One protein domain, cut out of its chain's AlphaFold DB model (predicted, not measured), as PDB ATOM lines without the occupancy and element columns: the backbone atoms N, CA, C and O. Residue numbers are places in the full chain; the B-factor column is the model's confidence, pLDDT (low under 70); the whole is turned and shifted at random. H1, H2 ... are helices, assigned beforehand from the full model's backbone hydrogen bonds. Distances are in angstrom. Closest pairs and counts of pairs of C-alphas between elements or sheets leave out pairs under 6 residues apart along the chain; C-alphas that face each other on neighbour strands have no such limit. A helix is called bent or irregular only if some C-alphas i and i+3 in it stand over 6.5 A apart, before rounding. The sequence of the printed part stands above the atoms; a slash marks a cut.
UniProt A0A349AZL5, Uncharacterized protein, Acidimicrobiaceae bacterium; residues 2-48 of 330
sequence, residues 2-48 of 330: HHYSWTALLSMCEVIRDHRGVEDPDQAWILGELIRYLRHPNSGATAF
ATOM      1  N   HIS A   2      20.702  76.971-106.859       56.41
ATOM      2  CA  HIS A   2      22.136  76.902-107.138       56.41
ATOM      3  C   HIS A   2      22.586  75.442-107.032       56.41
ATOM      4  O   HIS A   2      22.254  74.769-106.058       56.41
ATOM      5  N   HIS A   3      23.296  74.943-108.042       68.31
ATOM      6  CA  HIS A   3      23.902  73.615-108.005       68.31
ATOM      7  C   HIS A   3      25.318  73.739-107.441       68.31
ATOM      8  O   HIS A   3      26.150  74.433-108.023       68.31
ATOM      9  N   TYR A   4      25.584  73.065-106.323       69.69
ATOM     10  CA  TYR A   4      26.913  72.984-105.719       69.69
ATOM     11  C   TYR A   4      27.500  71.592-105.939       69.69
ATOM     12  O   TYR A   4      26.785  70.592-105.869       69.69
ATOM     13  N   SER A   5      28.806  71.522-106.205       81.44
ATOM     14  CA  SER A   5      29.523  70.249-106.143       81.44
ATOM     15  C   SER A   5      29.680  69.809-104.685       81.44
ATOM     16  O   SER A   5      29.694  70.638-103.774       81.44
ATOM     17  N   TRP A   6      29.852  68.506-104.452       81.38
ATOM     18  CA  TRP A   6      30.116  67.973-103.112       81.38
ATOM     19  C   TRP A   6      31.366  68.579-102.464       81.38
ATOM     20  O   TRP A   6      31.360  68.857-101.270       81.38
ATOM     21  N   THR A   7      32.405  68.865-103.253       80.94
ATOM     22  CA  THR A   7      33.601  69.571-102.777       80.94
ATOM     23  C   THR A   7      33.297  71.006-102.357       80.94
ATOM     24  O   THR A   7      33.805  71.461-101.339       80.94
ATOM     25  N   ALA A   8      32.452  71.723-103.107       79.12
ATOM     26  CA  ALA A   8      32.048  73.075-102.730       79.12
ATOM     27  C   ALA A   8      31.246  73.064-101.421       79.12
ATOM     28  O   ALA A   8      31.480  73.904-100.559       79.12
ATOM     29  N   LEU A   9      30.352  72.083-101.240       84.38
ATOM     30  CA  LEU A   9      29.640  71.880 -99.974       84.38
ATOM     31  C   LEU A   9      30.595  71.575 -98.820       84.38
ATOM     32  O   LEU A   9      30.463  72.186 -97.765       84.38
ATOM     33  N   LEU A  10      31.570  70.687 -99.022       83.94
ATOM     34  CA  LEU A  10      32.579  70.382 -98.010       83.94
ATOM     35  C   LEU A  10      33.383  71.629 -97.615       83.94
ATOM     36  O   LEU A  10      33.477  71.924 -96.428       83.94
ATOM     37  N   SER A  11      33.894  72.381 -98.593       81.81
ATOM     38  CA  SER A  11      34.633  73.628 -98.360       81.81
ATOM     39  C   SER A  11      33.793  74.641 -97.573       81.81
ATOM     40  O   SER A  11      34.233  75.130 -96.537       81.81
ATOM     41  N   MET A  12      32.531  74.861 -97.962       83.81
ATOM     42  CA  MET A  12      31.616  75.732 -97.215       83.81
ATOM     43  C   MET A  12      31.409  75.268 -95.767       83.81
ATOM     44  O   MET A  12      31.387  76.094 -94.856       83.81
ATOM     45  N   CYS A  13      31.266  73.958 -95.539       87.06
ATOM     46  CA  CYS A  13      31.108  73.414 -94.191       87.06
ATOM     47  C   CYS A  13      32.361  73.651 -93.335       87.06
ATOM     48  O   CYS A  13      32.244  74.037 -92.174       87.06
ATOM     49  N   GLU A  14      33.548  73.449 -93.908       87.06
ATOM     50  CA  GLU A  14      34.835  73.688 -93.247       87.06
ATOM     51  C   GLU A  14      35.019  75.167 -92.899       87.06
ATOM     52  O   GLU A  14      35.341  75.477 -91.755       87.06
ATOM     53  N   VAL A  15      34.682  76.079 -93.819       87.75
ATOM     54  CA  VAL A  15      34.693  77.526 -93.552       87.75
ATOM     55  C   VAL A  15      33.784  77.888 -92.378       87.75
ATOM     56  O   VAL A  15      34.176  78.658 -91.501       87.75
ATOM     57  N   ILE A  16      32.562  77.345 -92.342       89.44
ATOM     58  CA  ILE A  16      31.623  77.620 -91.247       89.44
ATOM     59  C   ILE A  16      32.181  77.092 -89.926       89.44
ATOM     60  O   ILE A  16      32.196  77.832 -88.946       89.44
ATOM     61  N   ARG A  17      32.661  75.845 -89.896       88.31
ATOM     62  CA  ARG A  17      33.160  75.216 -88.670       88.31
ATOM     63  C   ARG A  17      34.394  75.931 -88.120       88.31
ATOM     64  O   ARG A  17      34.429  76.215 -86.928       88.31
ATOM     65  N   ASP A  18      35.381  76.191 -88.972       86.19
ATOM     66  CA  ASP A  18      36.725  76.578 -88.531       86.19
ATOM     67  C   ASP A  18      36.884  78.101 -88.387       86.19
ATOM     68  O   ASP A  18      37.670  78.549 -87.556       86.19
ATOM     69  N   HIS A  19      36.110  78.903 -89.135       87.00
ATOM     70  CA  HIS A  19      36.303  80.363 -89.193       87.00
ATOM     71  C   HIS A  19      35.103  81.197 -88.740       87.00
ATOM     72  O   HIS A  19      35.288  82.320 -88.277       87.00
ATOM     73  N   ARG A  20      33.868  80.695 -88.884       86.75
ATOM     74  CA  ARG A  20      32.654  81.446 -88.493       86.75
ATOM     75  C   ARG A  20      32.083  80.996 -87.151       86.75
ATOM     76  O   ARG A  20      31.550  81.821 -86.418       86.75
ATOM     77  N   GLY A  21      32.216  79.710 -86.839       84.38
ATOM     78  CA  GLY A  21      31.574  79.083 -85.693       84.38
ATOM     79  C   GLY A  21      30.072  78.858 -85.901       84.38
ATOM     80  O   GLY A  21      29.450  79.387 -86.824       84.38
ATOM     81  N   VAL A  22      29.491  78.038 -85.025       90.19
ATOM     82  CA  VAL A  22      28.049  77.773 -84.944       90.19
ATOM     83  C   VAL A  22      27.645  77.914 -83.479       90.19
ATOM     84  O   VAL A  22      28.230  77.250 -82.626       90.19
ATOM     85  N   GLU A  23      26.697  78.806 -83.185       89.12
ATOM     86  CA  GLU A  23      26.286  79.122 -81.805       89.12
ATOM     87  C   GLU A  23      25.557  77.955 -81.129       89.12
ATOM     88  O   GLU A  23      25.743  77.702 -79.940       89.12
ATOM     89  N   ASP A  24      24.730  77.238 -81.891       94.00
ATOM     90  CA  ASP A  24      23.970  76.094 -81.401       94.00
ATOM     91  C   ASP A  24      24.857  74.828 -81.360       94.00
ATOM     92  O   ASP A  24      25.414  74.430 -82.392       94.00
ATOM     93  N   PRO A  25      25.005  74.175 -80.191       92.00
ATOM     94  CA  PRO A  25      25.905  73.034 -80.031       92.00
ATOM     95  C   PRO A  25      25.452  71.793 -80.814       92.00
ATOM     96  O   PRO A  25      26.305  71.028 -81.275       92.00
ATOM     97  N   ASP A  26      24.148  71.605 -81.018       91.94
ATOM     98  CA  ASP A  26      23.614  70.477 -81.784       91.94
ATOM     99  C   ASP A  26      23.884  70.688 -83.278       91.94
ATOM    100  O   ASP A  26      24.337  69.777 -83.973       91.94
ATOM    101  N   GLN A  27      23.696  71.911 -83.781       93.00
ATOM    102  CA  GLN A  27      24.052  72.275 -85.154       93.00
ATOM    103  C   GLN A  27      25.561  72.181 -85.396       93.00
ATOM    104  O   GLN A  27      25.978  71.699 -86.452       93.00
ATOM    105  N   ALA A  28      26.384  72.592 -84.428       91.38
ATOM    106  CA  ALA A  28      27.835  72.439 -84.498       91.38
ATOM    107  C   ALA A  28      28.235  70.957 -84.589       91.38
ATOM    108  O   ALA A  28      29.086  70.586 -85.404       91.38
ATOM    109  N   TRP A  29      27.581  70.095 -83.804       93.50
ATOM    110  CA  TRP A  29      27.787  68.651 -83.854       93.50
ATOM    111  C   TRP A  29      27.366  68.057 -85.208       93.50
ATOM    112  O   TRP A  29      28.153  67.334 -85.825       93.50
ATOM    113  N   ILE A  30      26.183  68.418 -85.724       94.06
ATOM    114  CA  ILE A  30      25.693  67.976 -87.044       94.06
ATOM    115  C   ILE A  30      26.651  68.414 -88.156       94.06
ATOM    116  O   ILE A  30      26.966  67.623 -89.047       94.06
ATOM    117  N   LEU A  31      27.138  69.657 -88.114       92.38
ATOM    118  CA  LEU A  31      28.099  70.173 -89.086       92.38
ATOM    119  C   LEU A  31      29.413  69.383 -89.045       92.38
ATOM    120  O   LEU A  31      29.942  69.006 -90.093       92.38
ATOM    121  N   GLY A  32      29.924  69.091 -87.846       90.50
ATOM    122  CA  GLY A  32      31.107  68.252 -87.663       90.50
ATOM    123  C   GLY A  32      30.924  66.850 -88.248       90.50
ATOM    124  O   GLY A  32      31.811  66.346 -88.943       90.50
ATOM    125  N   GLU A  33      29.756  66.250 -88.033       93.38
ATOM    126  CA  GLU A  33      29.408  64.929 -88.550       93.38
ATOM    127  C   GLU A  33      29.251  64.921 -90.079       93.38
ATOM    128  O   GLU A  33      29.753  64.020 -90.755       93.38
ATOM    129  N   LEU A  34      28.649  65.966 -90.654       90.50
ATOM    130  CA  LEU A  34      28.561  66.152 -92.101       90.50
ATOM    131  C   LEU A  34      29.953  66.281 -92.731       90.50
ATOM    132  O   LEU A  34      30.234  65.628 -93.736       90.50
ATOM    133  N   ILE A  35      30.851  67.068 -92.131       89.12
ATOM    134  CA  ILE A  35      32.240  67.181 -92.602       89.12
ATOM    135  C   ILE A  35      32.948  65.829 -92.498       89.12
ATOM    136  O   ILE A  35      33.645  65.433 -93.431       89.12
ATOM    137  N   ARG A  36      32.756  65.090 -91.399       86.56
ATOM    138  CA  ARG A  36      33.324  63.745 -91.220       86.56
ATOM    139  C   ARG A  36      32.856  62.793 -92.319       86.56
ATOM    140  O   ARG A  36      33.683  62.093 -92.905       86.56
ATOM    141  N   TYR A  37      31.560  62.799 -92.626       88.38
ATOM    142  CA  TYR A  37      30.981  62.012 -93.710       88.38
ATOM    143  C   TYR A  37      31.565  62.409 -95.071       88.38
ATOM    144  O   TYR A  37      32.053  61.552 -95.803       88.38
ATOM    145  N   LEU A  38      31.584  63.705 -95.395       85.31
ATOM    146  CA  LEU A  38      32.091  64.211 -96.673       85.31
ATOM    147  C   LEU A  38      33.608  64.008 -96.831       85.31
ATOM    148  O   LEU A  38      34.074  63.762 -97.938       85.31
ATOM    149  N   ARG A  39      34.404  64.024 -95.759       81.75
ATOM    150  CA  ARG A  39      35.844  63.713 -95.833       81.75
ATOM    151  C   ARG A  39      36.146  62.233 -96.020       81.75
ATOM    152  O   ARG A  39      37.264  61.895 -96.411       81.75
ATOM    153  N   HIS A  40      35.194  61.351 -95.724       80.69
ATOM    154  CA  HIS A  40      35.416  59.919 -95.841       80.69
ATOM    155  C   HIS A  40      35.796  59.556 -97.292       80.69
ATOM    156  O   HIS A  40      35.095  59.977 -98.206       80.69
ATOM    157  N   PRO A  41      36.846  58.748 -97.549       70.56
ATOM    158  CA  PRO A  41      37.306  58.450 -98.914       70.56
ATOM    159  C   PRO A  41      36.221  57.893 -99.853       70.56
ATOM    160  O   PRO A  41      36.260  58.122-101.056       70.56
ATOM    161  N   ASN A  42      35.220  57.202 -99.298       75.56
ATOM    162  CA  ASN A  42      34.098  56.640-100.062       75.56
ATOM    163  C   ASN A  42      32.928  57.622-100.284       75.56
ATOM    164  O   ASN A  42      31.925  57.229-100.871       75.56
ATOM    165  N   SER A  43      33.009  58.864 -99.797       72.19
ATOM    166  CA  SER A  43      31.937  59.864 -99.936       72.19
ATOM    167  C   SER A  43      31.843  60.442-101.351       72.19
ATOM    168  O   SER A  43      30.814  61.000-101.727       72.19
ATOM    169  N   GLY A  44      32.939  60.367-102.117       66.38
ATOM    170  CA  GLY A  44      33.082  61.025-103.415       66.38
ATOM    171  C   GLY A  44      33.178  62.558-103.351       66.38
ATOM    172  O   GLY A  44      33.267  63.192-104.398       66.38
ATOM    173  N   ALA A  45      33.173  63.173-102.162       66.31
ATOM    174  CA  ALA A  45      33.163  64.632-102.010       66.31
ATOM    175  C   ALA A  45      34.560  65.277-102.053       66.31
ATOM    176  O   ALA A  45      34.695  66.442-102.434       66.31
ATOM    177  N   THR A  46      35.597  64.523-101.694       61.47
ATOM    178  CA  THR A  46      37.001  64.966-101.624       61.47
ATOM    179  C   THR A  46      37.826  64.656-102.874       61.47
ATOM    180  O   THR A  46      38.925  65.184-103.015       61.47
ATOM    181  N   ALA A  47      37.346  63.801-103.775       61.28
ATOM    182  CA  ALA A  47      38.203  63.166-104.770       61.28
ATOM    183  C   ALA A  47      38.317  63.986-106.066       61.28
ATOM    184  O   ALA A  47      37.656  63.700-107.063       61.28
ATOM    185  N   PHE A  48      39.191  64.994-106.066       74.25
ATOM    186  CA  PHE A  48      39.940  65.313-107.280       74.25
ATOM    187  C   PHE A  48      41.331  64.695-107.140       74.25
ATOM    188  O   PHE A  48      42.260  65.346-106.685       74.25
TER     189      PHE A  48
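AT A GLANCE: This is residues 2 to 48 of the 330 residues of an uncharacterized protein of Acidimicrobiaceae bacterium (UniProt A0A349AZL5). This is a helical hairpin: two helices of equal residue count, H1 and H2, packed side by side at a noticeable slant, with a tight turn at one end and the two unnamed tails, residues 2 to 5 and 40 to 48, at the other. The printed part has 47 residues, with two named helices in the order H1, H2 and no named strand; its class is all helix. It is compact, with a radius of gyration of the C-alphas of 10.9 A, and spans 31 by 22 by 17 A.

IN THESE COORDINATES: Find C-alpha 6 at (30.116, 67.973, -103.112); from there H1, residues 6 to 20, runs 20.0 A to C-alpha 20 at (32.654, 81.446, -88.493). H1 is neither bent nor irregular, but only just: C-alphas 17 and 20 are 6.3 A apart. Look next at C-alpha 25, where H2, residues 25 to 39, begins; it runs 20.9 A to C-alpha 39 at (35.844, 63.713, -95.833).

HOW THE PARTS SIT: Look at Leu 10 and Ile 35 to see where H1 and H2 touch: their C-alphas, the closest of the two helices, are 6.3 A apart. In all, 11 pairs of C-alphas lie within 8 A. The helices run opposite ways at a steep tilt of 39 degrees, with their centres 10.3 A apart. They form a helical hairpin, joined by a tight link of 4 residues. In both H1 and H2, every O i to N i+4 pair is within hydrogen-bond range.

THE WHOLE: The two C-alphas farthest apart are those of Asp 24 and Phe 48, at 32.3 A. The first and last printed C-alphas, His 2 and Phe 48, are 21.2 A apart. The printed part has no cut and no long link between named elements. In this predicted model the mean pLDDT of the printed part is 82.8; look for values under 70 at residues 2 to 4 and 44 to 47.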